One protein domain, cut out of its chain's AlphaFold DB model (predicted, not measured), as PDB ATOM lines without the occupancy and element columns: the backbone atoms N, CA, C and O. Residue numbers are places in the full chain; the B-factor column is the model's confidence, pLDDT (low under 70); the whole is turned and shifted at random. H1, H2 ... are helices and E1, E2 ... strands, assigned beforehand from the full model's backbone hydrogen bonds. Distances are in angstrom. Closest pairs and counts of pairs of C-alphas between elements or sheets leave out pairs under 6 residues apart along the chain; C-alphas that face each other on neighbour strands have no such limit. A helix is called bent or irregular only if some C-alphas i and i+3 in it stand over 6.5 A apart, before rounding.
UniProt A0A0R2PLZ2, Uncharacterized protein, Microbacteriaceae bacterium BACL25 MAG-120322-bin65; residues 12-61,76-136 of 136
ATOM      1  N   VAL A  12      27.394  38.120 -23.247       87.19
ATOM      2  CA  VAL A  12      28.099  39.402 -23.317       87.19
ATOM      3  C   VAL A  12      28.978  39.564 -22.091       87.19
ATOM      4  O   VAL A  12      28.499  39.424 -20.968       87.19
ATOM      5  N   GLU A  13      30.238  39.921 -22.307       90.19
ATOM      6  CA  GLU A  13      31.102  40.431 -21.248       90.19
ATOM      7  C   GLU A  13      30.939  41.951 -21.175       90.19
ATOM      8  O   GLU A  13      31.261  42.682 -22.112       90.19
ATOM      9  N   ALA A  14      30.352  42.428 -20.081       89.69
ATOM     10  CA  ALA A  14      30.077  43.836 -19.844       89.69
ATOM     11  C   ALA A  14      31.005  44.375 -18.757       89.69
ATOM     12  O   ALA A  14      30.940  43.944 -17.607       89.69
ATOM     13  N   PHE A  15      31.818  45.363 -19.119       91.00
ATOM     14  CA  PHE A  15      32.721  46.065 -18.215       91.00
ATOM     15  C   PHE A  15      32.090  47.396 -17.835       91.00
ATOM     16  O   PHE A  15      31.823  48.236 -18.698       91.00
ATOM     17  N   LEU A  16      31.825  47.599 -16.548       92.00
ATOM     18  CA  LEU A  16      31.123  48.774 -16.057       92.00
ATOM     19  C   LEU A  16      32.086  49.864 -15.595       92.00
ATOM     20  O   LEU A  16      33.151  49.601 -15.037       92.00
ATOM     21  N   THR A  17      31.656  51.118 -15.716       89.06
ATOM     22  CA  THR A  17      32.374  52.295 -15.201       89.06
ATOM     23  C   THR A  17      32.551  52.259 -13.681       89.06
ATOM     24  O   THR A  17      33.374  52.986 -13.137       89.06
ATOM     25  N   THR A  18      31.783  51.417 -12.983       86.69
ATOM     26  CA  THR A  18      31.914  51.149 -11.545       86.69
ATOM     27  C   THR A  18      33.024  50.149 -11.214       86.69
ATOM     28  O   THR A  18      33.140  49.753 -10.056       86.69
ATOM     29  N   GLY A  19      33.788  49.679 -12.205       87.75
ATOM     30  CA  GLY A  19      34.830  48.662 -12.041       87.75
ATOM     31  C   GLY A  19      34.301  47.237 -11.869       87.75
ATOM     32  O   GLY A  19      35.049  46.379 -11.424       87.75
ATOM     33  N   HIS A  20      33.021  46.999 -12.172       90.25
ATOM     34  CA  HIS A  20      32.414  45.667 -12.127       90.25
ATOM     35  C   HIS A  20      32.401  45.058 -13.526       90.25
ATOM     36  O   HIS A  20      32.109  45.760 -14.493       90.25
ATOM     37  N   ASP A  21      32.655  43.764 -13.619       90.94
ATOM     38  CA  ASP A  21      32.627  42.978 -14.843       90.94
ATOM     39  C   ASP A  21      31.606  41.840 -14.724       90.94
ATOM     40  O   ASP A  21      31.479  41.185 -13.688       90.94
ATOM     41  N   PHE A  22      30.834  41.627 -15.788       89.12
ATOM     42  CA  PHE A  22      29.802  40.598 -15.825       89.12
ATOM     43  C   PHE A  22      29.855  39.813 -17.125       89.12
ATOM     44  O   PHE A  22      29.803  40.401 -18.199       89.12
ATOM     45  N   CYS A  23      29.839  38.486 -17.020       90.94
ATOM     46  CA  CYS A  23      29.500  37.601 -18.128       90.94
ATOM     47  C   CYS A  23      27.990  37.318 -18.069       90.94
ATOM     48  O   CYS A  23      27.520  36.600 -17.183       90.94
ATOM     49  N   VAL A  24      27.221  37.956 -18.953       89.69
ATOM     50  CA  VAL A  24      25.754  37.990 -18.919       89.69
ATOM     51  C   VAL A  24      25.176  37.175 -20.071       89.69
ATOM     52  O   VAL A  24      25.387  37.519 -21.232       89.69
ATOM     53  N   ASP A  25      24.378  36.151 -19.760       90.25
ATOM     54  CA  ASP A  25      23.462  35.527 -20.724       90.25
ATOM     55  C   ASP A  25      22.244  36.449 -20.895       90.25
ATOM     56  O   ASP A  25      21.356  36.509 -20.033       90.25
ATOM     57  N   VAL A  26      22.250  37.244 -21.966       88.00
ATOM     58  CA  VAL A  26      21.281  38.319 -22.200       88.00
ATOM     59  C   VAL A  26      19.887  37.741 -22.448       88.00
ATOM     60  O   VAL A  26      19.659  36.939 -23.350       88.00
ATOM     61  N   ARG A  27      18.913  38.203 -21.657       86.31
ATOM     62  CA  ARG A  27      17.500  37.793 -21.727       86.31
ATOM     63  C   ARG A  27      16.596  38.840 -22.363       86.31
ATOM     64  O   ARG A  27      15.586  38.488 -22.970       86.31
ATOM     65  N   ALA A  28      16.918  40.117 -22.184       84.56
ATOM     66  CA  ALA A  28      16.140  41.216 -22.737       84.56
ATOM     67  C   ALA A  28      17.016  42.447 -22.960       84.56
ATOM     68  O   ALA A  28      17.966  42.692 -22.218       84.56
ATOM     69  N   VAL A  29      16.649  43.240 -23.963       84.50
ATOM     70  CA  VAL A  29      17.287  44.516 -24.284       84.50
ATOM     71  C   VAL A  29      16.198  45.578 -24.385       84.50
ATOM     72  O   VAL A  29      15.227  45.427 -25.130       84.50
ATOM     73  N   GLY A  30      16.337  46.621 -23.577       84.62
ATOM     74  CA  GLY A  30      15.523  47.824 -23.596       84.62
ATOM     75  C   GLY A  30      16.146  48.932 -24.443       84.62
ATOM     76  O   GLY A  30      17.112  48.735 -25.173       84.62
ATOM     77  N   ASP A  31      15.571  50.123 -24.344       83.19
ATOM     78  CA  ASP A  31      16.062  51.333 -25.014       83.19
ATOM     79  C   ASP A  31      17.371  51.874 -24.414       83.19
ATOM     80  O   ASP A  31      18.204  52.432 -25.124       83.19
ATOM     81  N   GLN A  32      17.546  51.716 -23.102       85.06
ATOM     82  CA  GLN A  32      18.681  52.250 -22.342       85.06
ATOM     83  C   GLN A  32      19.322  51.225 -21.407       85.06
ATOM     84  O   GLN A  32      20.141  51.586 -20.559       85.06
ATOM     85  N   TRP A  33      18.936  49.960 -21.520       90.44
ATOM     86  CA  TRP A  33      19.370  48.907 -20.616       90.44
ATOM     87  C   TRP A  33      19.356  47.548 -21.307       90.44
ATOM     88  O   TRP A  33      18.683  47.351 -22.315       90.44
ATOM     89  N   PHE A  34      20.049  46.582 -20.725       91.19
ATOM     90  CA  PHE A  34      19.832  45.167 -21.004       91.19
ATOM     91  C   PHE A  34      19.809  44.383 -19.695       91.19
ATOM     92  O   PHE A  34      20.311  44.849 -18.672       91.19
ATOM     93  N   SER A  35      19.164  43.223 -19.698       91.75
ATOM     94  CA  SER A  35      19.118  42.334 -18.543       91.75
ATOM     95  C   SER A  35      19.495  40.926 -18.934       91.75
ATOM     96  O   SER A  35      19.228  40.486 -20.054       91.75
ATOM     97  N   GLY A  36      20.003  40.179 -17.973       91.06
ATOM     98  CA  GLY A  36      20.285  38.773 -18.158       91.06
ATOM     99  C   GLY A  36      20.652  38.095 -16.860       91.06
ATOM    100  O   GLY A  36      20.501  38.668 -15.782       91.06
ATOM    101  N   GLU A  37      21.127  36.871 -16.995       92.25
ATOM    102  CA  GLU A  37      21.619  36.076 -15.878       92.25
ATOM    103  C   GLU A  37      23.145  36.065 -15.920       92.25
ATOM    104  O   GLU A  37      23.747  35.797 -16.963       92.25
ATOM    105  N   VAL A  38      23.771  36.342 -14.783       90.12
ATOM    106  CA  VAL A  38      25.201  36.124 -14.578       90.12
ATOM    107  C   VAL A  38      25.375  34.704 -14.068       90.12
ATOM    108  O   VAL A  38      24.807  34.329 -13.042       90.12
ATOM    109  N   SER A  39      26.156  33.909 -14.795       81.31
ATOM    110  CA  SER A  39      26.497  32.536 -14.407       81.31
ATOM    111  C   SER A  39      27.821  32.516 -13.638       81.31
ATOM    112  O   SER A  39      28.717  33.299 -13.943       81.31
ATOM    113  N   GLY A  40      27.981  31.624 -12.655       76.69
ATOM    114  CA  GLY A  40      29.242  31.482 -11.918       76.69
ATOM    115  C   GLY A  40      29.065  31.064 -10.460       76.69
ATOM    116  O   GLY A  40      28.093  30.398 -10.111       76.69
ATOM    117  N   ALA A  41      30.023  31.456  -9.615       72.75
ATOM    118  CA  ALA A  41      30.038  31.128  -8.185       72.75
ATOM    119  C   ALA A  41      28.901  31.797  -7.388       72.75
ATOM    120  O   ALA A  41      28.525  31.302  -6.329       72.75
ATOM    121  N   ASP A  42      28.352  32.898  -7.903       81.44
ATOM    122  CA  ASP A  42      27.266  33.657  -7.282       81.44
ATOM    123  C   ASP A  42      26.230  34.074  -8.349       81.44
ATOM    124  O   ASP A  42      26.232  35.224  -8.805       81.44
ATOM    125  N   PRO A  43      25.401  33.125  -8.832       87.19
ATOM    126  CA  PRO A  43      24.450  33.384  -9.905       87.19
ATOM    127  C   PRO A  43      23.428  34.450  -9.518       87.19
ATOM    128  O   PRO A  43      22.861  34.418  -8.423       87.19
ATOM    129  N   CYS A  44      23.166  35.390 -10.420       91.56
ATOM    130  CA  CYS A  44      22.152  36.411 -10.185       91.56
ATOM    131  C   CYS A  44      21.606  37.019 -11.473       91.56
ATOM    132  O   CYS A  44      22.293  37.095 -12.493       91.56
ATOM    133  N   GLY A  45      20.384  37.543 -11.374       93.56
ATOM    134  CA  GLY A  45      19.829  38.406 -12.401       93.56
ATOM    135  C   GLY A  45      20.472  39.787 -12.330       93.56
ATOM    136  O   GLY A  45      20.652  40.350 -11.245       93.56
ATOM    137  N   VAL A  46      20.779  40.367 -13.483       94.56
ATOM    138  CA  VAL A  46      21.297  41.733 -13.591       94.56
ATOM    139  C   VAL A  46      20.478  42.546 -14.572       94.56
ATOM    140  O   VAL A  46      19.990  42.037 -15.580       94.56
ATOM    141  N   VAL A  47      20.356  43.838 -14.286       94.44
ATOM    142  CA  VAL A  47      19.889  44.844 -15.238       94.44
ATOM    143  C   VAL A  47      20.939  45.935 -15.311       94.44
ATOM    144  O   VAL A  47      21.250  46.553 -14.299       94.44
ATOM    145  N   ILE A  48      21.499  46.173 -16.488       93.44
ATOM    146  CA  ILE A  48      22.623  47.084 -16.695       93.44
ATOM    147  C   ILE A  48      22.159  48.212 -17.607       93.44
ATOM    148  O   ILE A  48      21.723  47.970 -18.734       93.44
ATOM    149  N   GLY A  49      22.251  49.450 -17.125       91.25
ATOM    150  CA  GLY A  49      22.012  50.634 -17.936       91.25
ATOM    151  C   GLY A  49      23.191  50.895 -18.870       91.25
ATOM    152  O   GLY A  49      24.342  50.833 -18.449       91.25
ATOM    153  N   PHE A  50      22.932  51.263 -20.126       89.44
ATOM    154  CA  PHE A  50      23.988  51.496 -21.123       89.44
ATOM    155  C   PHE A  50      24.972  52.596 -20.717       89.44
ATOM    156  O   PHE A  50      26.142  52.544 -21.072       89.44
ATOM    157  N   ARG A  51      24.525  53.569 -19.916       89.12
ATOM    158  CA  ARG A  51      25.391  54.631 -19.380       89.12
ATOM    159  C   ARG A  51      26.421  54.131 -18.365       89.12
ATOM    160  O   ARG A  51      27.383  54.840 -18.102       89.12
ATOM    161  N   ALA A  52      26.201  52.959 -17.774       90.81
ATOM    162  CA  ALA A  52      27.128  52.350 -16.830       90.81
ATOM    163  C   ALA A  52      28.215  51.524 -17.524       90.81
ATOM    164  O   ALA A  52      29.088  51.002 -16.842       90.81
ATOM    165  N   ILE A  53      28.163  51.375 -18.848       89.56
ATOM    166  CA  ILE A  53      29.042  50.492 -19.613       89.56
ATOM    167  C   ILE A  53      30.268  51.276 -20.072       89.56
ATOM    168  O   ILE A  53      30.148  52.279 -20.772       89.56
ATOM    169  N   ALA A  54      31.446  50.795 -19.692       90.12
ATOM    170  CA  ALA A  54      32.723  51.262 -20.214       90.12
ATOM    171  C   ALA A  54      33.092  50.523 -21.510       90.12
ATOM    172  O   ALA A  54      33.556  51.148 -22.462       90.12
ATOM    173  N   ALA A  55      32.858  49.208 -21.557       87.38
ATOM    174  CA  ALA A  55      33.083  48.376 -22.733       87.38
ATOM    175  C   ALA A  55      32.142  47.160 -22.746       87.38
ATOM    176  O   ALA A  55      31.689  46.700 -21.696       87.38
ATOM    177  N   ILE A  56      31.867  46.644 -23.944       84.56
ATOM    178  CA  ILE A  56      31.183  45.368 -24.175       84.56
ATOM    179  C   ILE A  56      32.068  44.528 -25.087       84.56
ATOM    180  O   ILE A  56      32.453  44.988 -26.163       84.56
ATOM    181  N   GLU A  57      32.301  43.284 -24.694       83.94
ATOM    182  CA  GLU A  57      32.829  42.249 -25.568       83.94
ATOM    183  C   GLU A  57      31.735  41.226 -25.878       83.94
ATOM    184  O   GLU A  57      31.014  40.729 -25.008       83.94
ATOM    185  N   LEU A  58      31.575  40.947 -27.168       76.31
ATOM    186  CA  LEU A  58      30.622  39.971 -27.671       76.31
ATOM    187  C   LEU A  58      31.346  38.642 -27.814       76.31
ATOM    188  O   LEU A  58      32.174  38.488 -28.712       76.31
ATOM    189  N   ASN A  59      31.007  37.676 -26.964       66.38
ATOM    190  CA  ASN A  59      31.513  36.325 -27.137       66.38
ATOM    191  C   ASN A  59      30.743  35.714 -28.319       66.38
ATOM    192  O   ASN A  59      29.539  35.463 -28.241       66.38
ATOM    193  N   THR A  60      31.394  35.640 -29.481       51.38
ATOM    194  CA  THR A  60      30.758  35.402 -30.782       51.38
ATOM    195  C   THR A  60      30.142  34.006 -30.884       51.38
ATOM    196  O   THR A  60      30.745  33.083 -31.422       51.38
ATOM    197  N   ALA A  61      28.893  33.877 -30.447       49.34
ATOM    198  CA  ALA A  61      27.948  32.887 -30.936       49.34
ATOM    199  C   ALA A  61      26.791  33.653 -31.598       49.34
ATOM    200  O   ALA A  61      25.949  34.223 -30.917       49.34
ATOM    201  N   SER A  76      10.890  50.275 -21.926       86.56
ATOM    202  CA  SER A  76      11.552  51.368 -21.200       86.56
ATOM    203  C   SER A  76      12.117  50.882 -19.863       86.56
ATOM    204  O   SER A  76      11.644  49.888 -19.298       86.56
ATOM    205  N   LEU A  77      13.094  51.610 -19.318       87.06
ATOM    206  CA  LEU A  77      13.621  51.352 -17.974       87.06
ATOM    207  C   LEU A  77      12.505  51.327 -16.914       87.06
ATOM    208  O   LEU A  77      12.458  50.423 -16.084       87.06
ATOM    209  N   THR A  78      11.557  52.262 -16.993       91.38
ATOM    210  CA  THR A  78      10.410  52.354 -16.077       91.38
ATOM    211  C   THR A  78       9.565  51.080 -16.088       91.38
ATOM    212  O   THR A  78       9.260  50.537 -15.031       91.38
ATOM    213  N   GLN A  79       9.262  50.525 -17.267       89.69
ATOM    214  CA  GLN A  79       8.497  49.273 -17.391       89.69
ATOM    215  C   GLN A  79       9.226  48.058 -16.793       89.69
ATOM    216  O   GLN A  79       8.586  47.136 -16.267       89.69
ATOM    217  N   MET A  80      10.558  48.034 -16.888       90.75
ATOM    218  CA  MET A  80      11.388  47.007 -16.257       90.75
ATOM    219  C   MET A  80      11.350  47.140 -14.731       90.75
ATOM    220  O   MET A  80      11.041  46.158 -14.053       90.75
ATOM    221  N   LEU A  81      11.562  48.346 -14.195       93.38
ATOM    222  CA  LEU A  81      11.497  48.615 -12.753       93.38
ATOM    223  C   LEU A  81      10.125  48.246 -12.183       93.38
ATOM    224  O   LEU A  81      10.035  47.588 -11.148       93.38
ATOM    225  N   ASP A  82       9.058  48.600 -12.899       92.69
ATOM    226  CA  ASP A  82       7.677  48.255 -12.559       92.69
ATOM    227  C   ASP A  82       7.477  46.741 -12.439       92.69
ATOM    228  O   ASP A  82       6.743  46.241 -11.584       92.69
ATOM    229  N   SER A  83       8.125  45.983 -13.324       91.06
ATOM    230  CA  SER A  83       8.065  44.525 -13.300       91.06
ATOM    231  C   SER A  83       8.791  43.963 -12.081       91.06
ATOM    232  O   SER A  83       8.252  43.074 -11.423       91.06
ATOM    233  N   LEU A  84       9.954  44.513 -11.726       91.94
ATOM    234  CA  LEU A  84      10.673  44.142 -10.506       91.94
ATOM    235  C   LEU A  84       9.868  44.469  -9.237       91.94
ATOM    236  O   LEU A  84       9.809  43.635  -8.332       91.94
ATOM    237  N   ALA A  85       9.196  45.625  -9.192       93.31
ATOM    238  CA  ALA A  85       8.330  46.019  -8.077       93.31
ATOM    239  C   ALA A  85       7.148  45.056  -7.900       93.31
ATOM    240  O   ALA A  85       6.925  44.528  -6.808       93.31
ATOM    241  N   ARG A  86       6.447  44.719  -8.993       93.12
ATOM    242  CA  ARG A  86       5.352  43.732  -8.966       93.12
ATOM    243  C   ARG A  86       5.800  42.353  -8.492       93.12
ATOM    244  O   ARG A  86       5.052  41.681  -7.792       93.12
ATOM    245  N   LEU A  87       7.004  41.927  -8.870       90.25
ATOM    246  CA  LEU A  87       7.562  40.645  -8.438       90.25
ATOM    247  C   LEU A  87       8.073  40.674  -6.990       90.25
ATOM    248  O   LEU A  87       8.395  39.617  -6.451       90.25
ATOM    249  N   SER A  88       8.157  41.856  -6.364       87.81
ATOM    250  CA  SER A  88       8.622  42.045  -4.983       87.81
ATOM    251  C   SER A  88       9.967  41.366  -4.697       87.81
ATOM    252  O   SER A  88      10.218  40.886  -3.588       87.81
ATOM    253  N   LYS A  89      10.842  41.312  -5.708       87.12
ATOM    254  CA  LYS A  89      12.185  40.741  -5.584       87.12
ATOM    255  C   LYS A  89      13.064  41.650  -4.734       87.12
ATOM    256  O   LYS A  89      12.925  42.875  -4.770       87.12
ATOM    257  N   THR A  90      13.970  41.041  -3.975       93.56
ATOM    258  CA  THR A  90      15.040  41.806  -3.340       93.56
ATOM    259  C   THR A  90      16.008  42.233  -4.437       93.56
ATOM    260  O   THR A  90      16.313  41.482  -5.360       93.56
ATOM    261  N   VAL A  91      16.444  43.479  -4.378       95.81
ATOM    262  CA  VAL A  91      17.373  44.056  -5.334       95.81
ATOM    263  C   VAL A  91      18.468  44.809  -4.601       95.81
ATOM    264  O   VAL A  91      18.277  45.294  -3.481       95.81
ATOM    265  N   VAL A  92      19.609  44.927  -5.263       96.00
ATOM    266  CA  VAL A  92      20.652  45.887  -4.925       96.00
ATOM    267  C   VAL A  92      20.698  46.906  -6.053       96.00
ATOM    268  O   VAL A  92      21.052  46.573  -7.183       96.00
ATOM    269  N   LEU A  93      20.289  48.137  -5.760       95.69
ATOM    270  CA  LEU A  93      20.382  49.255  -6.690       95.69
ATOM    271  C   LEU A  93      21.789  49.827  -6.616       95.69
ATOM    272  O   LEU A  93      22.194  50.273  -5.545       95.69
ATOM    273  N   TYR A  94      22.504  49.856  -7.734       95.31
ATOM    274  CA  TYR A  94      23.785  50.540  -7.838       95.31
ATOM    275  C   TYR A  94      23.580  51.892  -8.509       95.31
ATOM    276  O   TYR A  94      23.087  52.003  -9.632       95.31
ATOM    277  N   THR A  95      23.959  52.925  -7.774       91.56
ATOM    278  CA  THR A  95      23.976  54.330  -8.184       91.56
ATOM    279  C   THR A  95      25.418  54.824  -8.208       91.56
ATOM    280  O   THR A  95      26.313  54.133  -7.721       91.56
ATOM    281  N   ASN A  96      25.656  56.026  -8.735       83.56
ATOM    282  CA  ASN A  96      27.000  56.600  -8.808       83.56
ATOM    283  C   ASN A  96      27.701  56.628  -7.429       83.56
ATOM    284  O   ASN A  96      27.412  57.481  -6.593       83.56
ATOM    285  N   GLY A  97      28.609  55.677  -7.198       82.81
ATOM    286  CA  GLY A  97      29.395  55.555  -5.968       82.81
ATOM    287  C   GLY A  97      28.655  55.004  -4.741       82.81
ATOM    288  O   GLY A  97      29.189  55.075  -3.638       82.81
ATOM    289  N   SER A  98      27.434  54.478  -4.869       92.81
ATOM    290  CA  SER A  98      26.672  53.935  -3.727       92.81
ATOM    291  C   SER A  98      25.742  52.806  -4.141       92.81
ATOM    292  O   SER A  98      25.256  52.779  -5.272       92.81
ATOM    293  N   HIS A  99      25.451  51.895  -3.214       94.06
ATOM    294  CA  HIS A  99      24.516  50.801  -3.445       94.06
ATOM    295  C   HIS A  99      23.496  50.674  -2.314       94.06
ATOM    296  O   HIS A  99      23.790  50.978  -1.158       94.06
ATOM    297  N   TRP A 100      22.295  50.210  -2.654       95.56
ATOM    298  CA  TRP A 100      21.164  50.161  -1.732       95.56
ATOM    299  C   TRP A 100      20.402  48.854  -1.873       95.56
ATOM    300  O   TRP A 100      19.970  48.499  -2.967       95.56
ATOM    301  N   VAL A 101      20.211  48.153  -0.757       96.31
ATOM    302  CA  VAL A 101      19.512  46.864  -0.717       96.31
ATOM    303  C   VAL A 101      18.068  47.066  -0.271       96.31
ATOM    304  O   VAL A 101      17.809  47.765   0.711       96.31
ATOM    305  N   GLY A 102      17.126  46.425  -0.954       96.25
ATOM    306  CA  GLY A 102      15.721  46.457  -0.565       96.25
ATOM    307  C   GLY A 102      14.800  45.829  -1.598       96.25
ATOM    308  O   GLY A 102      15.243  45.083  -2.464       96.25
ATOM    309  N   ARG A 103      13.508  46.131  -1.511       96.50
ATOM    310  CA  ARG A 103      12.504  45.760  -2.517       96.50
ATOM    311  C   ARG A 103      11.931  47.015  -3.140       96.50
ATOM    312  O   ARG A 103      11.688  47.991  -2.428       96.50
ATOM    313  N   LEU A 104      11.706  46.985  -4.448       95.88
ATOM    314  CA  LEU A 104      11.009  48.080  -5.108       95.88
ATOM    315  C   LEU A 104       9.530  48.027  -4.720       95.88
ATOM    316  O   LEU A 104       8.906  46.974  -4.850       95.88
ATOM    317  N   ARG A 105       8.989  49.140  -4.222       95.12
ATOM    318  CA  ARG A 105       7.571  49.243  -3.845       95.12
ATOM    319  C   ARG A 105       6.764  49.988  -4.895       95.12
ATOM    320  O   ARG A 105       5.689  49.534  -5.272       95.12
ATOM    321  N   GLU A 106       7.299  51.106  -5.362       95.00
ATOM    322  CA  GLU A 106       6.636  51.998  -6.303       95.00
ATOM    323  C   GLU A 106       7.642  52.503  -7.335       95.00
ATOM    324  O   GLU A 106       8.814  52.730  -7.022       95.00
ATOM    325  N   VAL A 107       7.184  52.681  -8.569       95.62
ATOM    326  CA  VAL A 107       7.967  53.264  -9.655       95.62
ATOM    327  C   VAL A 107       7.173  54.440 -10.199       95.62
ATOM    328  O   VAL A 107       6.089  54.276 -10.754       95.62
ATOM    329  N   GLY A 108       7.708  55.637  -9.988       93.31
ATOM    330  CA  GLY A 108       7.152  56.858 -10.548       93.31
ATOM    331  C   GLY A 108       7.621  57.085 -11.982       93.31
ATOM    332  O   GLY A 108       8.300  56.257 -12.588       93.31
ATOM    333  N   HIS A 109       7.305  58.261 -12.517       90.69
ATOM    334  CA  HIS A 109       7.758  58.655 -13.852       90.69
ATOM    335  C   HIS A 109       9.294  58.728 -13.954       90.69
ATOM    336  O   HIS A 109       9.866  58.295 -14.949       90.69
ATOM    337  N   ASP A 110       9.971  59.244 -12.924       93.38
ATOM    338  CA  ASP A 110      11.423  59.479 -12.907       93.38
ATOM    339  C   ASP A 110      12.125  58.982 -11.633       93.38
ATOM    340  O   ASP A 110      13.347  59.101 -11.518       93.38
ATOM    341  N   TYR A 111      11.386  58.378 -10.699       95.19
ATOM    342  CA  TYR A 111      11.925  57.813  -9.465       95.19
ATOM    343  C   TYR A 111      11.549  56.344  -9.281       95.19
ATOM    344  O   TYR A 111      10.650  55.811  -9.933       95.19
ATOM    345  N   VAL A 112      12.243  55.698  -8.352       96.38
ATOM    346  CA  VAL A 112      11.880  54.410  -7.779       96.38
ATOM    347  C   VAL A 112      11.931  54.496  -6.259       96.38
ATOM    348  O   VAL A 112      12.855  55.075  -5.684       96.38
ATOM    349  N   GLU A 113      10.932  53.920  -5.608       97.56
ATOM    350  CA  GLU A 113      10.907  53.733  -4.170       97.56
ATOM    351  C   GLU A 113      11.471  52.361  -3.798       97.56
ATOM    352  O   GLU A 113      10.971  51.320  -4.231       97.56
ATOM    353  N   LEU A 114      12.483  52.367  -2.936       97.56
ATOM    354  CA  LEU A 114      13.092  51.184  -2.351       97.56
ATOM    355  C   LEU A 114      12.744  51.106  -0.864       97.56
ATOM    356  O   LEU A 114      13.049  52.018  -0.092       97.56
ATOM    357  N   VAL A 115      12.181  49.979  -0.443       97.56
ATOM    358  CA  VAL A 115      11.968  49.661   0.970       97.56
ATOM    359  C   VAL A 115      13.101  48.762   1.441       97.56
ATOM    360  O   VAL A 115      13.281  47.653   0.933       97.56
ATOM    361  N   SER A 116      13.881  49.243   2.405       96.12
ATOM    362  CA  SER A 116      14.990  48.491   2.985       96.12
ATOM    363  C   SER A 116      14.494  47.283   3.793       96.12
ATOM    364  O   SER A 116      13.325  47.238   4.189       96.12
ATOM    365  N   PRO A 117      15.373  46.319   4.129       93.69
ATOM    366  CA  PRO A 117      15.014  45.180   4.981       93.69
ATOM    367  C   PRO A 117      14.420  45.562   6.348       93.69
ATOM    368  O   PRO A 117      13.716  44.762   6.954       93.69
ATOM    369  N   HIS A 118      14.671  46.786   6.825       93.81
ATOM    370  CA  HIS A 118      14.142  47.310   8.090       93.81
ATOM    371  C   HIS A 118      12.839  48.113   7.923       93.81
ATOM    372  O   HIS A 118      12.406  48.780   8.856       93.81
ATOM    373  N   GLY A 119      12.233  48.107   6.732       93.88
ATOM    374  CA  GLY A 119      10.981  48.813   6.443       93.88
ATOM    375  C   GLY A 119      11.134  50.314   6.172       93.88
ATOM    376  O   GLY A 119      10.138  50.996   5.937       93.88
ATOM    377  N   LYS A 120      12.363  50.850   6.162       96.50
ATOM    378  CA  LYS A 120      12.604  52.256   5.811       96.50
ATOM    379  C   LYS A 120      12.471  52.440   4.302       96.50
ATOM    380  O   LYS A 120      13.114  51.723   3.543       96.50
ATOM    381  N   SER A 121      11.683  53.427   3.892       97.00
ATOM    382  CA  SER A 121      11.518  53.787   2.482       97.00
ATOM    383  C   SER A 121      12.509  54.880   2.072       97.00
ATOM    384  O   SER A 121      12.730  55.832   2.824       97.00
ATOM    385  N   SER A 122      13.095  54.732   0.886       96.81
ATOM    386  CA  SER A 122      13.993  55.695   0.244       96.81
ATOM    387  C   SER A 122      13.629  55.835  -1.233       96.81
ATOM    388  O   SER A 122      13.211  54.863  -1.857       96.81
ATOM    389  N   PHE A 123      13.841  57.018  -1.805       96.44
ATOM    390  CA  PHE A 123      13.522  57.318  -3.201       96.44
ATOM    391  C   PHE A 123      14.799  57.624  -3.979       96.44
ATOM    392  O   PHE A 123      15.649  58.376  -3.501       96.44
ATOM    393  N   TYR A 124      14.922  57.060  -5.177       95.50
ATOM    394  CA  TYR A 124      16.075  57.251  -6.056       95.50
ATOM    395  C   TYR A 124      15.617  57.649  -7.450       95.50
ATOM    396  O   TYR A 124      14.639  57.108  -7.958       95.50
ATOM    397  N   LEU A 125      16.348  58.562  -8.088       94.69
ATOM    398  CA  LEU A 125      16.091  58.921  -9.479       94.69
ATOM    399  C   LEU A 125      16.452  57.747 -10.390       94.69
ATOM    400  O   LEU A 125      17.553  57.202 -10.286       94.69
ATOM    401  N   GLN A 126      15.580  57.407 -11.335       92.88
ATOM    402  CA  GLN A 126      15.848  56.365 -12.332       92.88
ATOM    403  C   GLN A 126      17.102  56.692 -13.151       92.88
ATOM    404  O   GLN A 126      17.890  55.807 -13.459       92.88
ATOM    405  N   SER A 127      17.346  57.979 -13.418       91.06
ATOM    406  CA  SER A 127      18.540  58.469 -14.120       91.06
ATOM    407  C   SER A 127      19.851  58.297 -13.345       91.06
ATOM    408  O   SER A 127      20.920  58.385 -13.948       91.06
ATOM    409  N   SER A 128      19.785  58.061 -12.030       92.38
ATOM    410  CA  SER A 128      20.956  57.791 -11.183       92.38
ATOM    411  C   SER A 128      21.327  56.309 -11.120       92.38
ATOM    412  O   SER A 128      22.419  55.977 -10.652       92.38
ATOM    413  N   LEU A 129      20.433  55.424 -11.579       93.19
ATOM    414  CA  LEU A 129      20.655  53.985 -11.593       93.19
ATOM    415  C   LEU A 129      21.665  53.634 -12.683       93.19
ATOM    416  O   LEU A 129      21.484  53.956 -13.857       93.19
ATOM    417  N   GLN A 130      22.728  52.952 -12.280       94.00
ATOM    418  CA  GLN A 130      23.744  52.430 -13.184       94.00
ATOM    419  C   GLN A 130      23.426  50.984 -13.544       94.00
ATOM    420  O   GLN A 130      23.337  50.633 -14.719       94.00
ATOM    421  N   TRP A 131      23.198  50.153 -12.532       95.00
ATOM    422  CA  TRP A 131      22.786  48.771 -12.712       95.00
ATOM    423  C   TRP A 131      22.072  48.258 -11.461       95.00
ATOM    424  O   TRP A 131      22.074  48.887 -10.402       95.00
ATOM    425  N   ILE A 132      21.400  47.128 -11.604       96.19
ATOM    426  CA  ILE A 132      20.595  46.502 -10.568       96.19
ATOM    427  C   ILE A 132      20.998  45.043 -10.501       96.19
ATOM    428  O   ILE A 132      20.963  44.340 -11.510       96.19
ATOM    429  N   ARG A 133      21.323  44.584  -9.298       95.56
ATOM    430  CA  ARG A 133      21.402  43.161  -8.999       95.56
ATOM    431  C   ARG A 133      20.052  42.696  -8.482       95.56
ATOM    432  O   ARG A 133      19.526  43.284  -7.541       95.56
ATOM    433  N   VAL A 134      19.500  41.643  -9.061       94.00
ATOM    434  CA  VAL A 134      18.257  41.017  -8.611       94.00
ATOM    435  C   VAL A 134      18.625  39.776  -7.811       94.00
ATOM    436  O   VAL A 134      19.278  38.868  -8.322       94.00
ATOM    437  N   THR A 135      18.234  39.754  -6.540       82.19
ATOM    438  CA  THR A 135      18.440  38.622  -5.636       82.19
ATOM    439  C   THR A 135      17.096  37.944  -5.381       82.19
ATOM    440  O   THR A 135      16.104  38.575  -4.997       82.19
ATOM    441  N   GLY A 136      17.019  36.648  -5.667       62.69
ATOM    442  CA  GLY A 136      15.763  35.910  -5.651       62.69
ATOM    443  C   GLY A 136      15.961  34.418  -5.690       62.69
ATOM    444  O   GLY A 136      16.886  33.978  -6.398       62.69
TER     445      GLY A 136
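What this domain is: This is residues 12 to 61 and 76 to 136 of the 136 residues of an uncharacterized protein of Microbacteriaceae bacterium BACL25 MAG-120322-bin65 (UniProt A0A0R2PLZ2). One strongly twisted sheet of ten strands runs the length of this domain, bent at E2 and at E7, with its one helix, H1, packed mainly on E7 where the sheet curls round it. E4, E10 and E6 make the middle; beyond the bent E2, E1 and E5 form one end, and beyond the bent E7, E8 and E9 form the other. The printed part has 111 residues; along the chain come E1 to E5, H1, then E6 to E10. The sheet's order is E5 E1 E2 E3 E4 E10 E6 E7 E8 E9, all antiparallel, and the class is mostly strand. The whole is compact, with a radius of gyration of the C-alphas of 13.4 A, and elongated, spanning 43 by 28 by 25 A.

How they stand to each other: Start at E10, residues 129 to 135; its antiparallel neighbours are E4, residues 44 to 49, at 168 degrees with N 47 and O 132 2.9 A apart, and E6, residues 90 to 95, at 160 degrees with N 92 and O 133 2.8 A apart. From E4 go to E3, residues 33 to 38, its hairpin partner, where N 36 and O 46 are 3.0 A apart. E3 forms a hairpin with E2, residues 21 to 29, with N 25 and O 37 at 2.9 A. E2 bends by 82 degrees at residue 26 and forms a hairpin with E1, residues 12 to 16, with N 14 and O 22 at 2.8 A. Beside E1 is the edge strand E5, residues 53 to 58, with N 15 and O 55 at 2.9 A. From E6, a hairpin leads to E7, residues 98 to 107, with N 93 and O 100 at 2.8 A. E7 bends by 90 degrees at residue 103 and forms a hairpin with E8, residues 111 to 115, with N 105 and O 113 at 2.9 A. E8 forms a hairpin with the edge strand E9, residues 121 to 125, with N 112 and O 124 at 2.8 A. E1 E2 E3 E4 and E6 E7 E8 E9 are meanders, each strand the antiparallel neighbour of the one before. This is a folded sheet, bent back on itself: E5 E1 face E3 E4 E10 E6 E7 E8 E9, with E2 as the hinge and 12 pairs of C-alphas within 11 A. H1, residues 77 to 87, is on the sheet; its closest C-alphas to E7 are Ala 85 and Leu 104, 4.5 A. In H1 every O i to N i+4 pair is within hydrogen-bond range.

Where its parts are: Find C-alpha 12 at (28.099, 39.402, -23.317), where E1 begins. E2 is 18.1 A long and E7 19.6 A. H1 runs 15.6 A from C-alpha 77 at (13.621, 51.352, -17.974). E10 ends at C-alpha 135, (18.440, 38.622, -5.636).

The domain as a whole: The C-alphas of Ala 61 and Lys 120 are the two farthest apart, 44.3 A. Residues 62 to 75 are not printed, and C-alphas 61 and 76 are 26.6 A apart across this cut, in the link from E5 to H1. The links that are printed whole are tight. Mean pLDDT of the printed part is 89.8; residues 59 to 61 and residue 136 are under 70.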